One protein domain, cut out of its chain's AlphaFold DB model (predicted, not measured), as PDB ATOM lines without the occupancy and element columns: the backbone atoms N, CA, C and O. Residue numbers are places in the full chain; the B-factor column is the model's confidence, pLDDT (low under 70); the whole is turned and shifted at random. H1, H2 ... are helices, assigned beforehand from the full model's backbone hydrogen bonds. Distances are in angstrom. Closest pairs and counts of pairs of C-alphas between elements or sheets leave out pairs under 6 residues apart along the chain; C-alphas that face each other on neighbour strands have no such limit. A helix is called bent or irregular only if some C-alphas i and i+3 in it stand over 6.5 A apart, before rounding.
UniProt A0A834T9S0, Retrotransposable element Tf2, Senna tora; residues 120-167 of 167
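What this domain is: This is residues 120 to 167 of the 167 residues of the protein "Retrotransposable element Tf2" of Senna tora (UniProt A0A834T9S0). A loose zigzag of three helices: the longest, H1, is an arm that sticks out with residues 120 to 132, and beyond a corner at its far end H2 and H3 form a small helical hairpin. H1 and H2 open as a V, and the end of H3 folds back to the start of H2. The printed part has 48 residues with three named helices in the order H1, H2, H3 and no named strand, and its class is all helix. It is only just loose, close to extended, with a radius of gyration of the C-alphas of 14.0 A, and only just flat, with spans of 41 by 24 by 13 A.

Where its parts are: H1, residues 121 to 136, runs 21.4 A from C-alpha 121 at (107.887, 147.019, 142.622) to C-alpha 136 at (120.322, 131.676, 150.780). It is neither bent nor irregular, but only just: C-alphas 131 and 134 are 6.3 A apart. H2, residues 140 to 146, is 9.9 A long. H3, residues 153 to 164, is 16.0 A long and ends at C-alpha 164, (130.261, 127.972, 141.048).

How they stand to each other: H1 and H2 are close but not clearly touching; their closest C-alphas, of Gln 136 and Glu 142, are 6.3 A apart. They run opposite ways at a steep tilt of 52 degrees. H1 and H3 are apart. H2 and H3 form a hairpin and touch, H3 with residues 160 to 164 alone; the closest C-alphas are those of Asn 140 and Ile 163, 5.8 A apart. They run opposite ways at a shallow tilt of 33 degrees, only just short of steep. In H2 and H3 every O i to N i+4 pair is within hydrogen-bond range; in H1, 10 of 12 are.

The domain as a whole: The two C-alphas farthest apart, those of Ser 120 and Ala 154, are 40.9 A apart. Residues 150 to 155, of which 153 to 155 belong to H3, also stand free. The link from H1 to H2 is tight, that from H2 to H3 short, and the printed part has no cut. The mean pLDDT of the printed part is 72.9, with residues 121 to 122, 124 to 125, 132 to 141 and 166 to 167 under 70.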
ATOM      1  N   SER A 120     104.438 148.793 145.697       70.25
ATOM      2  CA  SER A 120     105.387 149.105 144.631       70.25
ATOM      3  C   SER A 120     106.300 147.929 144.280       70.25
ATOM      4  O   SER A 120     106.560 147.034 145.088       70.25
ATOM      5  N   TRP A 121     106.869 147.972 143.076       54.03
ATOM      6  CA  TRP A 121     107.887 147.019 142.622       54.03
ATOM      7  C   TRP A 121     109.134 146.995 143.522       54.03
ATOM      8  O   TRP A 121     109.725 145.942 143.765       54.03
ATOM      9  N   GLY A 122     109.518 148.148 144.076       67.62
ATOM     10  CA  GLY A 122     110.630 148.239 145.021       67.62
ATOM     11  C   GLY A 122     110.363 147.468 146.315       67.62
ATOM     12  O   GLY A 122     111.263 146.806 146.832       67.62
ATOM     13  N   GLU A 123     109.129 147.506 146.818       70.12
ATOM     14  CA  GLU A 123     108.704 146.722 147.983       70.12
ATOM     15  C   GLU A 123     108.613 145.235 147.668       70.12
ATOM     16  O   GLU A 123     109.090 144.422 148.457       70.12
ATOM     17  N   PHE A 124     108.089 144.885 146.488       69.69
ATOM     18  CA  PHE A 124     108.062 143.505 146.012       69.69
ATOM     19  C   PHE A 124     109.466 142.905 146.010       69.69
ATOM     20  O   PHE A 124     109.703 141.858 146.609       69.69
ATOM     21  N   LYS A 125     110.415 143.601 145.374       62.97
ATOM     22  CA  LYS A 125     111.800 143.149 145.250       62.97
ATOM     23  C   LYS A 125     112.468 143.022 146.614       62.97
ATOM     24  O   LYS A 125     113.156 142.037 146.852       62.97
ATOM     25  N   LYS A 126     112.255 143.982 147.519       71.75
ATOM     26  CA  LYS A 126     112.787 143.925 148.889       71.75
ATOM     27  C   LYS A 126     112.215 142.750 149.674       71.75
ATOM     28  O   LYS A 126     112.976 142.059 150.337       71.75
ATOM     29  N   GLU A 127     110.913 142.502 149.583       72.94
ATOM     30  CA  GLU A 127     110.258 141.410 150.307       72.94
ATOM     31  C   GLU A 127     110.636 140.041 149.733       72.94
ATOM     32  O   GLU A 127     110.883 139.102 150.488       72.94
ATOM     33  N   LEU A 128     110.760 139.933 148.410       70.56
ATOM     34  CA  LEU A 128     111.227 138.725 147.739       70.56
ATOM     35  C   LEU A 128     112.685 138.438 148.109       70.56
ATOM     36  O   LEU A 128     112.992 137.341 148.570       70.56
ATOM     37  N   LEU A 129     113.559 139.444 148.021       72.62
ATOM     38  CA  LEU A 129     114.932 139.325 148.499       72.62
ATOM     39  C   LEU A 129     114.959 138.943 149.977       72.62
ATOM     40  O   LEU A 129     115.646 137.999 150.306       72.62
ATOM     41  N   ARG A 130     114.175 139.565 150.860       72.50
ATOM     42  CA  ARG A 130     114.141 139.231 152.294       72.50
ATOM     43  C   ARG A 130     113.720 137.781 152.560       72.50
ATOM     44  O   ARG A 130     114.339 137.115 153.386       72.50
ATOM     45  N   ARG A 131     112.673 137.300 151.881       70.88
ATOM     46  CA  ARG A 131     112.143 135.935 152.047       70.88
ATOM     47  C   ARG A 131     113.126 134.877 151.576       70.88
ATOM     48  O   ARG A 131     113.328 133.889 152.271       70.88
ATOM     49  N   PHE A 132     113.747 135.096 150.422       64.75
ATOM     50  CA  PHE A 132     114.721 134.151 149.896       64.75
ATOM     51  C   PHE A 132     116.091 134.325 150.553       64.75
ATOM     52  O   PHE A 132     116.769 133.330 150.749       64.75
ATOM     53  N   HIS A 133     116.477 135.518 151.006       60.72
ATOM     54  CA  HIS A 133     117.786 135.780 151.607       60.72
ATOM     55  C   HIS A 133     118.068 134.881 152.816       60.72
ATOM     56  O   HIS A 133     119.136 134.289 152.857       60.72
ATOM     57  N   GLN A 134     117.108 134.656 153.723       58.50
ATOM     58  CA  GLN A 134     117.293 133.690 154.823       58.50
ATOM     59  C   GLN A 134     117.508 132.245 154.341       58.50
ATOM     60  O   GLN A 134     118.251 131.507 154.970       58.50
ATOM     61  N   SER A 135     116.899 131.849 153.217       57.94
ATOM     62  CA  SER A 135     117.126 130.529 152.599       57.94
ATOM     63  C   SER A 135     118.431 130.440 151.799       57.94
ATOM     64  O   SER A 135     118.832 129.350 151.403       57.94
ATOM     65  N   GLN A 136     119.058 131.585 151.511       56.75
ATOM     66  CA  GLN A 136     120.322 131.676 150.780       56.75
ATOM     67  C   GLN A 136     121.520 131.943 151.707       56.75
ATOM     68  O   GLN A 136     122.654 131.830 151.254       56.75
ATOM     69  N   GLN A 137     121.291 132.280 152.983       52.50
ATOM     70  CA  GLN A 137     122.363 132.500 153.955       52.50
ATOM     71  C   GLN A 137     123.204 131.230 154.115       52.50
ATOM     72  O   GLN A 137     122.679 130.160 154.427       52.50
ATOM     73  N   GLY A 138     124.509 131.357 153.879       58.19
ATOM     74  CA  GLY A 138     125.465 130.253 153.932       58.19
ATOM     75  C   GLY A 138     125.483 129.342 152.702       58.19
ATOM     76  O   GLY A 138     126.121 128.292 152.758       58.19
ATOM     77  N   ASN A 139     124.813 129.704 151.599       66.94
ATOM     78  CA  ASN A 139     124.902 128.956 150.343       66.94
ATOM     79  C   ASN A 139     125.913 129.582 149.362       66.94
ATOM     80  O   ASN A 139     126.271 130.758 149.462       66.94
ATOM     81  N   ASN A 140     126.350 128.805 148.369       67.88
ATOM     82  CA  ASN A 140     127.348 129.248 147.390       67.88
ATOM     83  C   ASN A 140     126.919 130.506 146.604       67.88
ATOM     84  O   ASN A 140     127.780 131.260 146.159       67.88
ATOM     85  N   TYR A 141     125.616 130.796 146.475       66.38
ATOM     86  CA  TYR A 141     125.123 132.009 145.810       66.38
ATOM     87  C   TYR A 141     125.384 133.283 146.621       66.38
ATOM     88  O   TYR A 141     125.709 134.311 146.028       66.38
ATOM     89  N   GLU A 142     125.279 133.247 147.953       72.62
ATOM     90  CA  GLU A 142     125.630 134.395 148.803       72.62
ATOM     91  C   GLU A 142     127.127 134.720 148.699       72.62
ATOM     92  O   GLU A 142     127.511 135.884 148.540       72.62
ATOM     93  N   VAL A 143     127.965 133.679 148.724       73.50
ATOM     94  CA  VAL A 143     129.423 133.807 148.595       73.50
ATOM     95  C   VAL A 143     129.791 134.341 147.206       73.50
ATOM     96  O   VAL A 143     130.621 135.241 147.095       73.50
ATOM     97  N   LEU A 144     129.111 133.874 146.152       78.56
ATOM     98  CA  LEU A 144     129.312 134.343 144.780       78.56
ATOM     99  C   LEU A 144     128.916 135.815 144.595       78.56
ATOM    100  O   LEU A 144     129.656 136.578 143.979       78.56
ATOM    101  N   MET A 145     127.773 136.237 145.144       73.75
ATOM    102  CA  MET A 145     127.294 137.627 145.040       73.75
ATOM    103  C   MET A 145     128.132 138.608 145.865       73.75
ATOM    104  O   MET A 145     128.140 139.807 145.582       73.75
ATOM    105  N   SER A 146     128.842 138.105 146.872       76.88
ATOM    106  CA  SER A 146     129.753 138.892 147.704       76.88
ATOM    107  C   SER A 146     131.186 138.923 147.162       76.88
ATOM    108  O   SER A 146     131.999 139.701 147.662       76.88
ATOM    109  N   LEU A 147     131.506 138.114 146.142       82.50
ATOM    110  CA  LEU A 147     132.845 138.012 145.571       82.50
ATOM    111  C   LEU A 147     133.222 139.310 144.842       82.50
ATOM    112  O   LEU A 147     132.579 139.715 143.871       82.50
ATOM    113  N   LYS A 148     134.306 139.949 145.283       81.25
ATOM    114  CA  LYS A 148     134.881 141.144 144.653       81.25
ATOM    115  C   LYS A 148     136.275 140.826 144.126       81.25
ATOM    116  O   LYS A 148     137.006 140.042 144.727       81.25
ATOM    117  N   GLN A 149     136.645 141.428 142.998       82.31
ATOM    118  CA  GLN A 149     138.024 141.382 142.528       82.31
ATOM    119  C   GLN A 149     138.843 142.382 143.350       82.31
ATOM    120  O   GLN A 149     138.804 143.581 143.085       82.31
ATOM    121  N   GLU A 150     139.532 141.883 144.369       82.31
ATOM    122  CA  GLU A 150     140.400 142.698 145.228       82.31
ATOM    123  C   GLU A 150     141.839 142.739 144.696       82.31
ATOM    124  O   GLU A 150     142.472 143.790 144.733       82.31
ATOM    125  N   ASP A 151     142.290 141.635 144.098       74.81
ATOM    126  CA  ASP A 151     143.637 141.473 143.551       74.81
ATOM    127  C   ASP A 151     143.589 141.193 142.032       74.81
ATOM    128  O   ASP A 151     143.045 141.969 141.233       74.81
ATOM    129  N   SER A 152     144.161 140.074 141.581       85.88
ATOM    130  CA  SER A 152     144.256 139.754 140.156       85.88
ATOM    131  C   SER A 152     142.969 139.136 139.593       85.88
ATOM    132  O   SER A 152     142.231 138.423 140.276       85.88
ATOM    133  N   VAL A 153     142.728 139.346 138.294       80.81
ATOM    134  CA  VAL A 153     141.614 138.710 137.563       80.81
ATOM    135  C   VAL A 153     141.721 137.182 137.609       80.81
ATOM    136  O   VAL A 153     140.703 136.497 137.668       80.81
ATOM    137  N   ALA A 154     142.945 136.643 137.598       84.81
ATOM    138  CA  ALA A 154     143.189 135.206 137.667       84.81
ATOM    139  C   ALA A 154     142.702 134.615 138.999       84.81
ATOM    140  O   ALA A 154     142.015 133.600 139.001       84.81
ATOM    141  N   GLU A 155     142.979 135.300 140.106       83.00
ATOM    142  CA  GLU A 155     142.587 134.859 141.445       83.00
ATOM    143  C   GLU A 155     141.080 135.026 141.697       83.00
ATOM    144  O   GLU A 155     140.435 134.151 142.273       83.00
ATOM    145  N   TYR A 156     140.481 136.116 141.201       86.06
ATOM    146  CA  TYR A 156     139.023 136.273 141.199       86.06
ATOM    147  C   TYR A 156     138.345 135.145 140.419       86.06
ATOM    148  O   TYR A 156     137.359 134.573 140.882       86.06
ATOM    149  N   ARG A 157     138.892 134.802 139.246       84.44
ATOM    150  CA  ARG A 157     138.364 133.728 138.408       84.44
ATOM    151  C   ARG A 157     138.476 132.374 139.100       84.44
ATOM    152  O   ARG A 157     137.508 131.630 139.086       84.44
ATOM    153  N   GLU A 158     139.603 132.066 139.730       87.44
ATOM    154  CA  GLU A 158     139.778 130.817 140.478       87.44
ATOM    155  C   GLU A 158     138.754 130.689 141.617       87.44
ATOM    156  O   GLU A 158     138.081 129.665 141.737       87.44
ATOM    157  N   LYS A 159     138.550 131.764 142.389       83.94
ATOM    158  CA  LYS A 159     137.531 131.821 143.451       83.94
ATOM    159  C   LYS A 159     136.112 131.671 142.887       83.94
ATOM    160  O   LYS A 159     135.305 130.940 143.454       83.94
ATOM    161  N   PHE A 160     135.811 132.320 141.763       85.69
ATOM    162  CA  PHE A 160     134.517 132.214 141.087       85.69
ATOM    163  C   PHE A 160     134.233 130.782 140.609       85.69
ATOM    164  O   PHE A 160     133.157 130.249 140.877       85.69
ATOM    165  N   GLU A 161     135.190 130.144 139.933       86.88
ATOM    166  CA  GLU A 161     135.064 128.772 139.416       86.88
ATOM    167  C   GLU A 161     134.918 127.765 140.571       86.88
ATOM    168  O   GLU A 161     134.079 126.873 140.509       86.88
ATOM    169  N   PHE A 162     135.651 127.956 141.675       83.81
ATOM    170  CA  PHE A 162     135.541 127.111 142.869       83.81
ATOM    171  C   PHE A 162     134.157 127.190 143.537       83.81
ATOM    172  O   PHE A 162     133.600 126.169 143.930       83.81
ATOM    173  N   ILE A 163     133.580 128.391 143.652       79.62
ATOM    174  CA  ILE A 163     132.267 128.602 144.295       79.62
ATOM    175  C   ILE A 163     131.108 128.178 143.373       79.62
ATOM    176  O   ILE A 163     130.053 127.760 143.855       79.62
ATOM    177  N   SER A 164     131.287 128.293 142.053       78.44
ATOM    178  CA  SER A 164     130.261 127.972 141.048       78.44
ATOM    179  C   SER A 164     130.298 126.524 140.544       78.44
ATOM    180  O   SER A 164     129.410 126.127 139.785       78.44
ATOM    181  N   ALA A 165     131.280 125.729 140.982       77.69
ATOM    182  CA  ALA A 165     131.366 124.315 140.648       77.69
ATOM    183  C   ALA A 165     130.133 123.536 141.168       77.69
ATOM    184  O   ALA A 165     129.685 123.776 142.296       77.69
ATOM    185  N   PRO A 166     129.571 122.601 140.377       61.97
ATOM    186  CA  PRO A 166     128.489 121.729 140.836       61.97
ATOM    187  C   PRO A 166     128.952 120.837 142.001       61.97
ATOM    188  O   PRO A 166     130.054 120.292 141.938       61.97
ATOM    189  N   LEU A 167     128.113 120.688 143.035       54.91
ATOM    190  CA  LEU A 167     128.304 119.732 144.138       54.91
ATOM    191  C   LEU A 167     127.999 118.294 143.705       54.91
ATOM    192  O   LEU A 167     127.007 118.111 142.959       54.91
TER     193      LEU A 167